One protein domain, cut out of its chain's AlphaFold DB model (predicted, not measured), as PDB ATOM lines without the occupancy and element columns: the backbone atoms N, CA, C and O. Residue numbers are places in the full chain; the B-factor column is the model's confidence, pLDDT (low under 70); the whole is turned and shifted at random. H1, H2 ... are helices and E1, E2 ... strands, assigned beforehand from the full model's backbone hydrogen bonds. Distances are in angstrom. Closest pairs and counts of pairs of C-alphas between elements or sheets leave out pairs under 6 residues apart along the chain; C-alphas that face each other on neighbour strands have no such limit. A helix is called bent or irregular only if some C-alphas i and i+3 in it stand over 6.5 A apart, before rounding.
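Overview. This is residues 20 to 53 and 97 to 170 of the 171 residues of an uncharacterized protein of Caenorhabditis remanei (UniProt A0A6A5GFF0). A small two-stranded parallel ribbon, E1 and E2, lies in the middle between helices: H2 covers one face with H1 side by side with it, and H4 is across the ribbon from H2, nearer to E2 than to E1. The one-turn helix H3 follows E2, and a long winding stretch, residues 127 to 153, fills the end of the domain away from H1 before the chain folds back into H4. You will find 108 printed residues, with four named helices and two named strands in the order H1, E1, H2, E2, H3, H4, a mostly helix make-up. The whole is only just compact, close to loose, with a radius of gyration of the C-alphas of 15.5 A and spans of 46 by 34 by 25 A.

Along the chain. Find C-alpha 23 at (238.583, 33.064, 154.198); from there H1 runs through residues 23 to 38, 23.9 A long. E1 is residues 43 to 46, 10.0 A. Past the cut, H2 is residues 100 to 117, 24.3 A, starting at (223.201, 37.641, 161.077); it is irregular, with C-alphas 113 and 116 9.2 A apart, and has a kink of 42 degrees near residue 111. E2 follows at once, residues 118 to 121, 10.6 A, then H3, residues 123 to 126, 4.9 A. H4 is residues 154 to 169, 21.8 A, and ends at (208.225, 18.152, 145.723); it is irregular too, with C-alphas 159 and 162 7.2 A apart, and has a kink of 48 degrees near residue 161.

Arrangement. Look first at E1 and E2, parallel neighbours at 27 degrees, where N 45 and O 119 are 2.9 A apart and N 119 and O 43 3.1 A, within hydrogen-bond range. The closest C-alphas of H2 and E2, those of Leu 111 and Cys 118, are 6.4 A apart. H1 and H2 touch, closest at the C-alphas of Leu 25 and Arg 106, 6.4 A, at a shallow tilt of 28 degrees, the same way. The closest C-alphas of E2 and H4 are those of Ile 121 and Ile 164, 7.2 A. H3 and H4 only just touch, with 3 pairs of C-alphas within 8 A, made by residues 159 to 160 of H4 alone; Ile 126 and Ala 160 have the closest C-alphas, 6.5 A. H1 and H4 are apart, and so are H2 and H4. O i to N i+4 pairs are within range in 11 of 12 for H1, 12 of 14 for H2 and 10 of 12 for H4; H3 is too short for such a pair, and its one O i to N i+3 pair is within range.

Size, cuts and confidence. The C-alphas farthest apart, those of Lys 37 and Ile 141, are 46.0 A apart. Residues 54 to 96 are not printed, and C-alphas 53 and 97 are 13.5 A apart across the cut. The link from H3 to H4, 27 residues, is long; within it residues 128 to 129 pair antiparallel with residues 134 to 135. Mean pLDDT of the printed part is 92.0, and no printed residue is under 70.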
ATOM      1  N   ASP A  20     234.698  39.028 149.020       89.19
ATOM      2  CA  ASP A  20     235.334  38.106 148.073       89.19
ATOM      3  C   ASP A  20     236.640  37.508 148.618       89.19
ATOM      4  O   ASP A  20     237.011  36.398 148.237       89.19
ATOM      5  N   PHE A  21     237.310  38.220 149.531       92.19
ATOM      6  CA  PHE A  21     238.536  37.769 150.196       92.19
ATOM      7  C   PHE A  21     238.279  37.107 151.551       92.19
ATOM      8  O   PHE A  21     239.227  36.819 152.279       92.19
ATOM      9  N   ASP A  22     237.017  36.875 151.912       94.12
ATOM     10  CA  ASP A  22     236.656  36.247 153.172       94.12
ATOM     11  C   ASP A  22     237.123  34.778 153.215       94.12
ATOM     12  O   ASP A  22     236.609  33.940 152.462       94.12
ATOM     13  N   PRO A  23     238.068  34.423 154.109       92.31
ATOM     14  CA  PRO A  23     238.583  33.064 154.198       92.31
ATOM     15  C   PRO A  23     237.508  32.064 154.627       92.31
ATOM     16  O   PRO A  23     237.579  30.899 154.237       92.31
ATOM     17  N   LEU A  24     236.495  32.490 155.391       93.38
ATOM     18  CA  LEU A  24     235.413  31.594 155.778       93.38
ATOM     19  C   LEU A  24     234.533  31.242 154.577       93.38
ATOM     20  O   LEU A  24     234.199  30.074 154.373       93.38
ATOM     21  N   LEU A  25     234.190  32.241 153.763       95.12
ATOM     22  CA  LEU A  25     233.435  32.022 152.534       95.12
ATOM     23  C   LEU A  25     234.223  31.156 151.544       95.12
ATOM     24  O   LEU A  25     233.631  30.288 150.908       95.12
ATOM     25  N   ALA A  26     235.543  31.338 151.442       94.88
ATOM     26  CA  ALA A  26     236.401  30.482 150.622       94.88
ATOM     27  C   ALA A  26     236.323  29.006 151.053       94.88
ATOM     28  O   ALA A  26     236.075  28.137 150.221       94.88
ATOM     29  N   VAL A  27     236.420  28.722 152.356       94.19
ATOM     30  CA  VAL A  27     236.264  27.351 152.874       94.19
ATOM     31  C   VAL A  27     234.861  26.799 152.598       94.19
ATOM     32  O   VAL A  27     234.723  25.648 152.184       94.19
ATOM     33  N   ALA A  28     233.813  27.605 152.788       94.81
ATOM     34  CA  ALA A  28     232.441  27.185 152.511       94.81
ATOM     35  C   ALA A  28     232.211  26.890 151.015       94.81
ATOM     36  O   ALA A  28     231.509  25.933 150.681       94.81
ATOM     37  N   ARG A  29     232.838  27.661 150.116       96.25
ATOM     38  CA  ARG A  29     232.843  27.402 148.669       96.25
ATOM     39  C   ARG A  29     233.501  26.067 148.350       96.25
ATOM     40  O   ARG A  29     232.897  25.263 147.646       96.25
ATOM     41  N   ASP A  30     234.684  25.801 148.898       95.69
ATOM     42  CA  ASP A  30     235.395  24.539 148.673       95.69
ATOM     43  C   ASP A  30     234.568  23.333 149.146       95.69
ATOM     44  O   ASP A  30     234.439  22.336 148.432       95.69
ATOM     45  N   GLN A  31     233.932  23.448 150.317       94.06
ATOM     46  CA  GLN A  31     233.024  22.421 150.836       94.06
ATOM     47  C   GLN A  31     231.808  22.211 149.929       94.06
ATOM     48  O   GLN A  31     231.465  21.071 149.612       94.06
ATOM     49  N   LEU A  32     231.170  23.293 149.479       95.69
ATOM     50  CA  LEU A  32     230.043  23.222 148.553       95.69
ATOM     51  C   LEU A  32     230.442  22.539 147.238       95.69
ATOM     52  O   LEU A  32     229.725  21.654 146.774       95.69
ATOM     53  N   GLN A  33     231.595  22.890 146.664       96.19
ATOM     54  CA  GLN A  33     232.100  22.253 145.446       96.19
ATOM     55  C   GLN A  33     232.326  20.751 145.633       96.19
ATOM     56  O   GLN A  33     232.020  19.977 144.728       96.19
ATOM     57  N   GLU A  34     232.811  20.313 146.797       95.56
ATOM     58  CA  GLU A  34     232.955  18.885 147.086       95.56
ATOM     59  C   GLU A  34     231.597  18.176 147.163       95.56
ATOM     60  O   GLU A  34     231.410  17.148 146.514       95.56
ATOM     61  N   TYR A  35     230.609  18.742 147.864       94.31
ATOM     62  CA  TYR A  35     229.261  18.161 147.910       94.31
ATOM     63  C   TYR A  35     228.606  18.087 146.525       94.31
ATOM     64  O   TYR A  35     227.955  17.093 146.191       94.31
ATOM     65  N   LEU A  36     228.812  19.106 145.687       95.06
ATOM     66  CA  LEU A  36     228.243  19.176 144.341       95.06
ATOM     67  C   LEU A  36     228.759  18.090 143.386       95.06
ATOM     68  O   LEU A  36     228.082  17.801 142.395       95.06
ATOM     69  N   LYS A  37     229.918  17.479 143.671       95.31
ATOM     70  CA  LYS A  37     230.450  16.342 142.898       95.31
ATOM     71  C   LYS A  37     229.632  15.068 143.096       95.31
ATOM     72  O   LYS A  37     229.557  14.258 142.177       95.31
ATOM     73  N   HIS A  38     229.027  14.901 144.272       94.50
ATOM     74  CA  HIS A  38     228.396  13.641 144.688       94.50
ATOM     75  C   HIS A  38     226.877  13.740 144.850       94.50
ATOM     76  O   HIS A  38     226.202  12.714 144.941       94.50
ATOM     77  N   VAL A  39     226.311  14.951 144.888       91.69
ATOM     78  CA  VAL A  39     224.861  15.134 145.015       91.69
ATOM     79  C   VAL A  39     224.137  14.720 143.729       91.69
ATOM     80  O   VAL A  39     224.433  15.203 142.636       91.69
ATOM     81  N   SER A  40     223.165  13.817 143.860       89.88
ATOM     82  CA  SER A  40     222.349  13.325 142.740       89.88
ATOM     83  C   SER A  40     221.122  14.192 142.449       89.88
ATOM     84  O   SER A  40     220.616  14.184 141.330       89.88
ATOM     85  N   LYS A  41     220.645  14.927 143.459       91.50
ATOM     86  CA  LYS A  41     219.513  15.859 143.379       91.50
ATOM     87  C   LYS A  41     220.005  17.281 143.655       91.50
ATOM     88  O   LYS A  41     220.847  17.784 142.916       91.50
ATOM     89  N   LYS A  42     219.532  17.907 144.733       94.31
ATOM     90  CA  LYS A  42     219.945  19.246 145.159       94.31
ATOM     91  C   LYS A  42     220.539  19.234 146.559       94.31
ATOM     92  O   LYS A  42     220.214  18.371 147.373       94.31
ATOM     93  N   ILE A  43     221.381  20.222 146.837       95.00
ATOM     94  CA  ILE A  43     221.814  20.555 148.197       95.00
ATOM     95  C   ILE A  43     220.814  21.556 148.768       95.00
ATOM     96  O   ILE A  43     220.520  22.568 148.135       95.00
ATOM     97  N   ILE A  44     220.299  21.272 149.962       95.19
ATOM     98  CA  ILE A  44     219.378  22.167 150.657       95.19
ATOM     99  C   ILE A  44     220.120  22.926 151.745       95.19
ATOM    100  O   ILE A  44     220.652  22.327 152.679       95.19
ATOM    101  N   PHE A  45     220.113  24.249 151.637       95.06
ATOM    102  CA  PHE A  45     220.605  25.135 152.679       95.06
ATOM    103  C   PHE A  45     219.496  25.472 153.675       95.06
ATOM    104  O   PHE A  45     218.372  25.793 153.297       95.06
ATOM    105  N   LEU A  46     219.832  25.481 154.961       93.38
ATOM    106  CA  LEU A  46     219.088  26.284 155.926       93.38
ATOM    107  C   LEU A  46     219.691  27.687 155.867       93.38
ATOM    108  O   LEU A  46     220.880  27.847 156.146       93.38
ATOM    109  N   HIS A  47     218.909  28.671 155.423       95.12
ATOM    110  CA  HIS A  47     219.392  30.048 155.315       95.12
ATOM    111  C   HIS A  47     219.664  30.633 156.708       95.12
ATOM    112  O   HIS A  47     219.194  30.109 157.723       95.12
ATOM    113  N   ALA A  48     220.434  31.718 156.761       93.62
ATOM    114  CA  ALA A  48     220.678  32.448 157.992       93.62
ATOM    115  C   ALA A  48     219.355  32.824 158.669       93.62
ATOM    116  O   ALA A  48     218.436  33.359 158.051       93.62
ATOM    117  N   PHE A  49     219.303  32.599 159.973       91.44
ATOM    118  CA  PHE A  49     218.216  33.033 160.832       91.44
ATOM    119  C   PHE A  49     218.814  33.934 161.918       91.44
ATOM    120  O   PHE A  49     219.915  33.630 162.395       91.44
ATOM    121  N   PRO A  50     218.170  35.059 162.288       89.50
ATOM    122  CA  PRO A  50     218.642  35.879 163.397       89.50
ATOM    123  C   PRO A  50     218.830  35.025 164.651       89.50
ATOM    124  O   PRO A  50     218.177  33.998 164.798       89.50
ATOM    125  N   ARG A  51     219.725  35.422 165.554       85.69
ATOM    126  CA  ARG A  51     219.827  34.759 166.856       85.69
ATOM    127  C   ARG A  51     218.845  35.387 167.836       85.69
ATOM    128  O   ARG A  51     218.640  36.602 167.770       85.69
ATOM    129  N   PRO A  52     218.246  34.602 168.737       86.12
ATOM    130  CA  PRO A  52     217.528  35.167 169.849       86.12
ATOM    131  C   PRO A  52     218.476  35.591 170.975       86.12
ATOM    132  O   PRO A  52     219.540  35.000 171.146       86.12
ATOM    133  N   VAL A  53     218.044  36.546 171.794       85.19
ATOM    134  CA  VAL A  53     218.593  36.772 173.133       85.19
ATOM    135  C   VAL A  53     218.107  35.617 174.009       85.19
ATOM    136  O   VAL A  53     216.932  35.563 174.381       85.19
ATOM    137  N   GLU A  97     223.512  43.068 163.287       72.50
ATOM    138  CA  GLU A  97     224.955  43.303 163.174       72.50
ATOM    139  C   GLU A  97     225.800  42.255 163.924       72.50
ATOM    140  O   GLU A  97     226.977  42.088 163.621       72.50
ATOM    141  N   ASN A  98     225.214  41.493 164.858       73.94
ATOM    142  CA  ASN A  98     225.881  40.403 165.581       73.94
ATOM    143  C   ASN A  98     225.895  39.112 164.748       73.94
ATOM    144  O   ASN A  98     225.444  38.045 165.174       73.94
ATOM    145  N   GLY A  99     226.413  39.205 163.528       84.75
ATOM    146  CA  GLY A  99     226.690  38.051 162.678       84.75
ATOM    147  C   GLY A  99     225.562  37.630 161.734       84.75
ATOM    148  O   GLY A  99     225.841  36.984 160.729       84.75
ATOM    149  N   TYR A 100     224.304  38.016 161.976       90.31
ATOM    150  CA  TYR A 100     223.201  37.641 161.077       90.31
ATOM    151  C   TYR A 100     223.382  38.225 159.670       90.31
ATOM    152  O   TYR A 100     223.297  37.483 158.694       90.31
ATOM    153  N   ASN A 101     223.691  39.521 159.552       91.69
ATOM    154  CA  ASN A 101     223.857  40.177 158.250       91.69
ATOM    155  C   ASN A 101     224.974  39.534 157.414       91.69
ATOM    156  O   ASN A 101     224.772  39.248 156.231       91.69
ATOM    157  N   ILE A 102     226.129  39.254 158.029       92.56
ATOM    158  CA  ILE A 102     227.255  38.626 157.327       92.56
ATOM    159  C   ILE A 102     226.958  37.158 156.983       92.56
ATOM    160  O   ILE A 102     227.255  36.725 155.872       92.56
ATOM    161  N   ALA A 103     226.288  36.410 157.870       94.75
ATOM    162  CA  ALA A 103     225.840  35.050 157.573       94.75
ATOM    163  C   ALA A 103     224.883  35.033 156.385       94.75
ATOM    164  O   ALA A 103     225.081  34.267 155.442       94.75
ATOM    165  N   LYS A 104     223.884  35.922 156.402       95.25
ATOM    166  CA  LYS A 104     222.913  36.073 155.322       95.25
ATOM    167  C   LYS A 104     223.622  36.331 153.993       95.25
ATOM    168  O   LYS A 104     223.351  35.636 153.018       95.25
ATOM    169  N   GLN A 105     224.565  37.274 153.972       95.50
ATOM    170  CA  GLN A 105     225.333  37.612 152.776       95.50
ATOM    171  C   GLN A 105     226.141  36.417 152.246       95.50
ATOM    172  O   GLN A 105     226.130  36.156 151.045       95.50
ATOM    173  N   ARG A 106     226.808  35.660 153.126       96.50
ATOM    174  CA  ARG A 106     227.564  34.460 152.738       96.50
ATOM    175  C   ARG A 106     226.661  33.374 152.148       96.50
ATOM    176  O   ARG A 106     226.992  32.828 151.099       96.50
ATOM    177  N   TYR A 107     225.515  33.081 152.772       97.06
ATOM    178  CA  TYR A 107     224.552  32.113 152.226       97.06
ATOM    179  C   TYR A 107     223.980  32.564 150.877       97.06
ATOM    180  O   TYR A 107     223.882  31.745 149.967       97.06
ATOM    181  N   ASP A 108     223.664  33.854 150.712       97.00
ATOM    182  CA  ASP A 108     223.184  34.402 149.437       97.00
ATOM    183  C   ASP A 108     224.213  34.208 148.309       97.00
ATOM    184  O   ASP A 108     223.847  33.840 147.191       97.00
ATOM    185  N   ILE A 109     225.505  34.409 148.600       97.19
ATOM    186  CA  ILE A 109     226.591  34.170 147.638       97.19
ATOM    187  C   ILE A 109     226.670  32.687 147.263       97.19
ATOM    188  O   ILE A 109     226.663  32.363 146.076       97.19
ATOM    189  N   LEU A 110     226.687  31.786 148.250       97.38
ATOM    190  CA  LEU A 110     226.766  30.340 148.008       97.38
ATOM    191  C   LEU A 110     225.576  29.825 147.187       97.38
ATOM    192  O   LEU A 110     225.759  29.050 146.251       97.38
ATOM    193  N   LEU A 111     224.360  30.284 147.498       97.06
ATOM    194  CA  LEU A 111     223.154  29.926 146.751       97.06
ATOM    195  C   LEU A 111     223.217  30.427 145.307       97.06
ATOM    196  O   LEU A 111     222.915  29.676 144.379       97.06
ATOM    197  N   LYS A 112     223.664  31.673 145.105       96.62
ATOM    198  CA  LYS A 112     223.848  32.247 143.769       96.62
ATOM    199  C   LYS A 112     224.865  31.455 142.945       96.62
ATOM    200  O   LYS A 112     224.617  31.197 141.771       96.62
ATOM    201  N   GLU A 113     225.991  31.077 143.545       95.12
ATOM    202  CA  GLU A 113     227.051  30.311 142.882       95.12
ATOM    203  C   GLU A 113     226.637  28.864 142.590       95.12
ATOM    204  O   GLU A 113     227.009  28.313 141.555       95.12
ATOM    205  N   CYS A 114     225.833  28.253 143.463       95.25
ATOM    206  CA  CYS A 114     225.310  26.907 143.248       95.25
ATOM    207  C   CYS A 114     224.247  26.834 142.138       95.25
ATOM    208  O   CYS A 114     224.110  25.815 141.450       95.25
ATOM    209  N   GLY A 115     223.474  27.909 141.964       93.75
ATOM    210  CA  GLY A 115     222.406  27.983 140.974       93.75
ATOM    211  C   GLY A 115     221.358  26.883 141.165       93.75
ATOM    212  O   GLY A 115     220.982  26.545 142.281       93.75
ATOM    213  N   ALA A 116     220.902  26.285 140.060       92.50
ATOM    214  CA  ALA A 116     219.796  25.319 140.057       92.50
ATOM    215  C   ALA A 116     220.074  23.996 140.805       92.50
ATOM    216  O   ALA A 116     219.156  23.195 140.984       92.50
ATOM    217  N   LYS A 117     221.324  23.739 141.221       93.88
ATOM    218  CA  LYS A 117     221.688  22.564 142.030       93.88
ATOM    219  C   LYS A 117     221.446  22.758 143.528       93.88
ATOM    220  O   LYS A 117     221.599  21.797 144.283       93.88
ATOM    221  N   CYS A 118     221.071  23.958 143.959       95.75
ATOM    222  CA  CYS A 118     220.731  24.223 145.345       95.75
ATOM    223  C   CYS A 118     219.346  24.827 145.472       95.75
ATOM    224  O   CYS A 118     218.872  25.539 144.594       95.75
ATOM    225  N   ASP A 119     218.748  24.561 146.622       95.25
ATOM    226  CA  ASP A 119     217.597  25.286 147.129       95.25
ATOM    227  C   ASP A 119     217.816  25.584 148.612       95.25
ATOM    228  O   ASP A 119     218.825  25.188 149.207       95.25
ATOM    229  N   TYR A 120     216.888  26.313 149.220       95.62
ATOM    230  CA  TYR A 120     217.001  26.702 150.614       95.62
ATOM    231  C   TYR A 120     215.652  26.756 151.316       95.62
ATOM    232  O   TYR A 120     214.609  26.952 150.697       95.62
ATOM    233  N   ILE A 121     215.707  26.622 152.636       95.31
ATOM    234  CA  ILE A 121     214.603  26.928 153.539       95.31
ATOM    235  C   ILE A 121     214.949  28.229 154.251       95.31
ATOM    236  O   ILE A 121     216.031  28.368 154.826       95.31
ATOM    237  N   ASP A 122     214.020  29.178 154.214       94.25
ATOM    238  CA  ASP A 122     214.161  30.480 154.851       94.25
ATOM    239  C   ASP A 122     213.183  30.612 156.012       94.25
ATOM    240  O   ASP A 122     212.040  31.051 155.864       94.25
ATOM    241  N   TYR A 123     213.661  30.244 157.199       93.56
ATOM    242  CA  TYR A 123     212.881  30.355 158.424       93.56
ATOM    243  C   TYR A 123     212.485  31.798 158.749       93.56
ATOM    244  O   TYR A 123     211.503  31.996 159.463       93.56
ATOM    245  N   THR A 124     213.176  32.815 158.213       92.19
ATOM    246  CA  THR A 124     212.801  34.214 158.466       92.19
ATOM    247  C   THR A 124     211.454  34.565 157.851       92.19
ATOM    248  O   THR A 124     210.736  35.381 158.421       92.19
ATOM    249  N   LYS A 125     211.079  33.905 156.747       93.44
ATOM    250  CA  LYS A 125     209.754  34.028 156.125       93.44
ATOM    251  C   LYS A 125     208.695  33.257 156.906       93.44
ATOM    252  O   LYS A 125     207.613  33.787 157.134       93.44
ATOM    253  N   ILE A 126     209.026  32.043 157.349       94.75
ATOM    254  CA  ILE A 126     208.099  31.154 158.070       94.75
ATOM    255  C   ILE A 126     207.697  31.751 159.422       94.75
ATOM    256  O   ILE A 126     206.524  31.749 159.786       94.75
ATOM    257  N   PHE A 127     208.663  32.294 160.165       93.62
ATOM    258  CA  PHE A 127     208.435  32.853 161.500       93.62
ATOM    259  C   PHE A 127     208.301  34.381 161.500       93.62
ATOM    260  O   PHE A 127     208.457  35.011 162.550       93.62
ATOM    261  N   HIS A 128     208.033  35.004 160.347       91.06
ATOM    262  CA  HIS A 128     207.852  36.453 160.259       91.06
ATOM    263  C   HIS A 128     206.600  36.902 161.016       91.06
ATOM    264  O   HIS A 128     205.502  36.383 160.824       91.06
ATOM    265  N   ASN A 129     206.761  37.924 161.846       86.44
ATOM    266  CA  ASN A 129     205.676  38.695 162.414       86.44
ATOM    267  C   ASN A 129     205.562  40.037 161.667       86.44
ATOM    268  O   ASN A 129     206.421  40.914 161.844       86.44
ATOM    269  N   PRO A 130     204.484  40.256 160.893       83.12
ATOM    270  CA  PRO A 130     204.301  41.489 160.138       83.12
ATOM    271  C   PRO A 130     204.035  42.706 161.029       83.12
ATOM    272  O   PRO A 130     204.354  43.821 160.628       83.12
ATOM    273  N   LYS A 131     203.499  42.524 162.243       82.12
ATOM    274  CA  LYS A 131     203.173  43.643 163.143       82.12
ATOM    275  C   LYS A 131     204.421  44.321 163.700       82.12
ATOM    276  O   LYS A 131     204.480  45.541 163.786       82.12
ATOM    277  N   THR A 132     205.416  43.525 164.078       78.38
ATOM    278  CA  THR A 132     206.687  43.997 164.659       78.38
ATOM    279  C   THR A 132     207.823  44.002 163.633       78.38
ATOM    280  O   THR A 132     208.969  44.345 163.949       78.38
ATOM    281  N   ASN A 133     207.504  43.614 162.393       81.06
ATOM    282  CA  ASN A 133     208.422  43.446 161.276       81.06
ATOM    283  C   ASN A 133     209.693  42.686 161.697       81.06
ATOM    284  O   ASN A 133     210.814  43.178 161.550       81.06
ATOM    285  N   THR A 134     209.512  41.547 162.368       83.06
ATOM    286  CA  THR A 134     210.585  40.743 162.975       83.06
ATOM    287  C   THR A 134     210.340  39.255 162.819       83.06
ATOM    288  O   THR A 134     209.271  38.870 162.371       83.06
ATOM    289  N   VAL A 135     211.297  38.418 163.216       89.38
ATOM    290  CA  VAL A 135     211.038  36.986 163.424       89.38
ATOM    291  C   VAL A 135     210.554  36.742 164.851       89.38
ATOM    292  O   VAL A 135     211.079  37.338 165.792       89.38
ATOM    293  N   ARG A 136     209.563  35.870 165.019       90.19
ATOM    294  CA  ARG A 136     209.007  35.498 166.321       90.19
ATOM    295  C   ARG A 136     209.526  34.127 166.755       90.19
ATOM    296  O   ARG A 136     209.601  33.206 165.951       90.19
ATOM    297  N   TYR A 137     209.843  33.987 168.041       91.44
ATOM    298  CA  TYR A 137     210.421  32.763 168.619       91.44
ATOM    299  C   TYR A 137     209.445  31.945 169.459       91.44
ATOM    300  O   TYR A 137     209.854  30.961 170.060       91.44
ATOM    301  N   PHE A 138     208.182  32.343 169.548       92.38
ATOM    302  CA  PHE A 138     207.196  31.720 170.425       92.38
ATOM    303  C   PHE A 138     205.782  31.901 169.868       92.38
ATOM    304  O   PHE A 138     205.547  32.762 169.024       92.38
ATOM    305  N   ASN A 139     204.827  31.091 170.314       90.94
ATOM    306  CA  ASN A 139     203.421  31.253 169.933       90.94
ATOM    307  C   ASN A 139     202.650  32.173 170.891       90.94
ATOM    308  O   ASN A 139     203.165  32.617 171.912       90.94
ATOM    309  N   ASP A 140     201.372  32.405 170.597       89.00
ATOM    310  CA  ASP A 140     200.516  33.323 171.361       89.00
ATOM    311  C   ASP A 140     200.218  32.876 172.806       89.00
ATOM    312  O   ASP A 140     199.583  33.614 173.553       89.00
ATOM    313  N   ILE A 141     200.676  31.687 173.217       88.06
ATOM    314  CA  ILE A 141     200.585  31.186 174.598       88.06
ATOM    315  C   ILE A 141     201.964  31.007 175.261       88.06
ATOM    316  O   ILE A 141     202.051  30.438 176.348       88.06
ATOM    317  N   GLY A 142     203.042  31.464 174.615       88.44
ATOM    318  CA  GLY A 142     204.396  31.484 175.177       88.44
ATOM    319  C   GLY A 142     205.206  30.199 175.012       88.44
ATOM    320  O   GLY A 142     206.251  30.057 175.645       88.44
ATOM    321  N   LEU A 143     204.773  29.259 174.164       91.44
ATOM    322  CA  LEU A 143     205.588  28.092 173.818       91.44
ATOM    323  C   LEU A 143     206.650  28.481 172.794       91.44
ATOM    324  O   LEU A 143     206.317  28.970 171.714       91.44
ATOM    325  N   SER A 144     207.915  28.222 173.124       91.56
ATOM    326  CA  SER A 144     209.043  28.531 172.246       91.56
ATOM    327  C   SER A 144     209.074  27.649 170.992       91.56
ATOM    328  O   SER A 144     208.847  26.433 171.029       91.56
ATOM    329  N   TYR A 145     209.426  28.265 169.870       93.69
ATOM    330  CA  TYR A 145     209.727  27.621 168.598       93.69
ATOM    331  C   TYR A 145     211.154  27.081 168.535       93.69
ATOM    332  O   TYR A 145     211.442  26.208 167.722       93.69
ATOM    333  N   PHE A 146     212.038  27.551 169.413       91.12
ATOM    334  CA  PHE A 146     213.432  27.129 169.456       91.12
ATOM    335  C   PHE A 146     213.814  26.644 170.855       91.12
ATOM    336  O   PHE A 146     213.369  27.163 171.877       91.12
ATOM    337  N   THR A 147     214.650  25.617 170.901       88.44
ATOM    338  CA  THR A 147     215.318  25.170 172.125       88.44
ATOM    339  C   THR A 147     216.410  26.167 172.521       88.44
ATOM    340  O   THR A 147     216.863  26.953 171.689       88.44
ATOM    341  N   SER A 148     216.900  26.105 173.762       80.69
ATOM    342  CA  SER A 148     218.059  26.908 174.197       80.69
ATOM    343  C   SER A 148     219.331  26.611 173.388       80.69
ATOM    344  O   SER A 148     220.205  27.459 173.266       80.69
ATOM    345  N   GLY A 149     219.409  25.431 172.763       82.94
ATOM    346  CA  GLY A 149     220.451  25.075 171.797       82.94
ATOM    347  C   GLY A 149     220.198  25.562 170.364       82.94
ATOM    348  O   GLY A 149     220.869  25.077 169.463       82.94
ATOM    349  N   LEU A 150     219.224  26.452 170.134       84.88
ATOM    350  CA  LEU A 150     218.867  27.029 168.825       84.88
ATOM    351  C   LEU A 150     218.352  26.032 167.769       84.88
ATOM    352  O   LEU A 150     218.320  26.337 166.579       84.88
ATOM    353  N   HIS A 151     217.880  24.860 168.192       89.62
ATOM    354  CA  HIS A 151     217.177  23.917 167.314       89.62
ATOM    355  C   HIS A 151     215.671  24.170 167.335       89.62
ATOM    356  O   HIS A 151     215.137  24.518 168.389       89.62
ATOM    357  N   LEU A 152     214.978  23.917 166.221       92.50
ATOM    358  CA  LEU A 152     213.515  23.954 166.171       92.50
ATOM    359  C   LEU A 152     212.895  22.963 167.165       92.50
ATOM    360  O   LEU A 152     213.330  21.817 167.282       92.50
ATOM    361  N   THR A 153     211.845  23.395 167.859       94.12
ATOM    362  CA  THR A 153     210.994  22.510 168.660       94.12
ATOM    363  C   THR A 153     210.044  21.719 167.753       94.12
ATOM    364  O   THR A 153     209.832  22.104 166.599       94.12
ATOM    365  N   PRO A 154     209.410  20.635 168.244       95.38
ATOM    366  CA  PRO A 154     208.414  19.906 167.461       95.38
ATOM    367  C   PRO A 154     207.296  20.806 166.920       95.38
ATOM    368  O   PRO A 154     206.927  20.682 165.762       95.38
ATOM    369  N   ILE A 155     206.813  21.775 167.707       94.69
ATOM    370  CA  ILE A 155     205.779  22.723 167.258       94.69
ATOM    371  C   ILE A 155     206.285  23.575 166.087       94.69
ATOM    372  O   ILE A 155     205.561  23.787 165.119       94.69
ATOM    373  N   ALA A 156     207.531  24.040 166.142       95.12
ATOM    374  CA  ALA A 156     208.104  24.848 165.072       95.12
ATOM    375  C   ALA A 156     208.382  24.040 163.800       95.12
ATOM    376  O   ALA A 156     208.163  24.541 162.699       95.12
ATOM    377  N   LEU A 157     208.796  22.776 163.937       95.44
ATOM    378  CA  LEU A 157     208.887  21.848 162.807       95.44
ATOM    379  C   LEU A 157     207.522  21.629 162.161       95.44
ATOM    380  O   LEU A 157     207.422  21.590 160.939       95.44
ATOM    381  N   GLU A 158     206.466  21.536 162.968       96.25
ATOM    382  CA  GLU A 158     205.113  21.414 162.448       96.25
ATOM    383  C   GLU A 158     204.691  22.667 161.662       96.25
ATOM    384  O   GLU A 158     204.062  22.514 160.616       96.25
ATOM    385  N   ILE A 159     205.084  23.864 162.109       95.88
ATOM    386  CA  ILE A 159     204.855  25.129 161.391       95.88
ATOM    387  C   ILE A 159     205.647  25.176 160.079       95.88
ATOM    388  O   ILE A 159     205.092  25.573 159.064       95.88
ATOM    389  N   ALA A 160     206.909  24.738 160.076       95.81
ATOM    390  CA  ALA A 160     207.770  24.746 158.888       95.81
ATOM    391  C   ALA A 160     207.489  23.599 157.896       95.81
ATOM    392  O   ALA A 160     207.994  23.594 156.773       95.81
ATOM    393  N   ARG A 161     206.706  22.593 158.304       95.81
ATOM    394  CA  ARG A 161     206.430  21.391 157.508       95.81
ATOM    395  C   ARG A 161     205.858  21.674 156.115       95.81
ATOM    396  O   ARG A 161     206.251  20.947 155.203       95.81
ATOM    397  N   PRO A 162     204.940  22.639 155.904       95.75
ATOM    398  CA  PRO A 162     204.421  22.946 154.573       95.75
ATOM    399  C   PRO A 162     205.523  23.384 153.602       95.75
ATOM    400  O   PRO A 162     205.613  22.806 152.522       95.75
ATOM    401  N   ASP A 163     206.405  24.299 154.009       94.50
ATOM    402  CA  ASP A 163     207.536  24.776 153.205       94.50
ATOM    403  C   ASP A 163     208.547  23.655 152.924       94.50
ATOM    404  O   ASP A 163     209.002  23.481 151.795       94.50
ATOM    405  N   ILE A 164     208.853  22.827 153.932       94.06
ATOM    406  CA  ILE A 164     209.713  21.645 153.758       94.06
ATOM    407  C   ILE A 164     209.081  20.671 152.759       94.06
ATOM    408  O   ILE A 164     209.762  20.132 151.889       94.06
ATOM    409  N   LYS A 165     207.768  20.437 152.864       95.12
ATOM    410  CA  LYS A 165     207.040  19.553 151.953       95.12
ATOM    411  C   LYS A 165     207.068  20.098 150.529       95.12
ATOM    412  O   LYS A 165     207.322  19.320 149.614       95.12
ATOM    413  N   GLU A 166     206.808  21.388 150.343       93.62
ATOM    414  CA  GLU A 166     206.876  22.045 149.036       93.62
ATOM    415  C   GLU A 166     208.267  21.881 148.423       93.62
ATOM    416  O   GLU A 166     208.385  21.387 147.302       93.62
ATOM    417  N   LEU A 167     209.315  22.162 149.194       91.88
ATOM    418  CA  LEU A 167     210.690  21.947 148.771       91.88
ATOM    419  C   LEU A 167     210.929  20.499 148.323       91.88
ATOM    420  O   LEU A 167     211.473  20.263 147.247       91.88
ATOM    421  N   CYS A 168     210.478  19.514 149.102       90.50
ATOM    422  CA  CYS A 168     210.630  18.104 148.752       90.50
ATOM    423  C   CYS A 168     209.932  17.714 147.442       90.50
ATOM    424  O   CYS A 168     210.385  16.777 146.787       90.50
ATOM    425  N   THR A 169     208.864  18.407 147.030       91.25
ATOM    426  CA  THR A 169     208.225  18.152 145.723       91.25
ATOM    427  C   THR A 169     209.062  18.629 144.535       91.25
ATOM    428  O   THR A 169     208.813  18.201 143.409       91.25
ATOM    429  N   GLN A 170     210.063  19.478 144.778       85.00
ATOM    430  CA  GLN A 170     210.952  20.057 143.768       85.00
ATOM    431  C   GLN A 170     212.320  19.347 143.682       85.00
ATOM    432  O   GLN A 170     213.197  19.800 142.935       85.00
TER     433      GLN A 170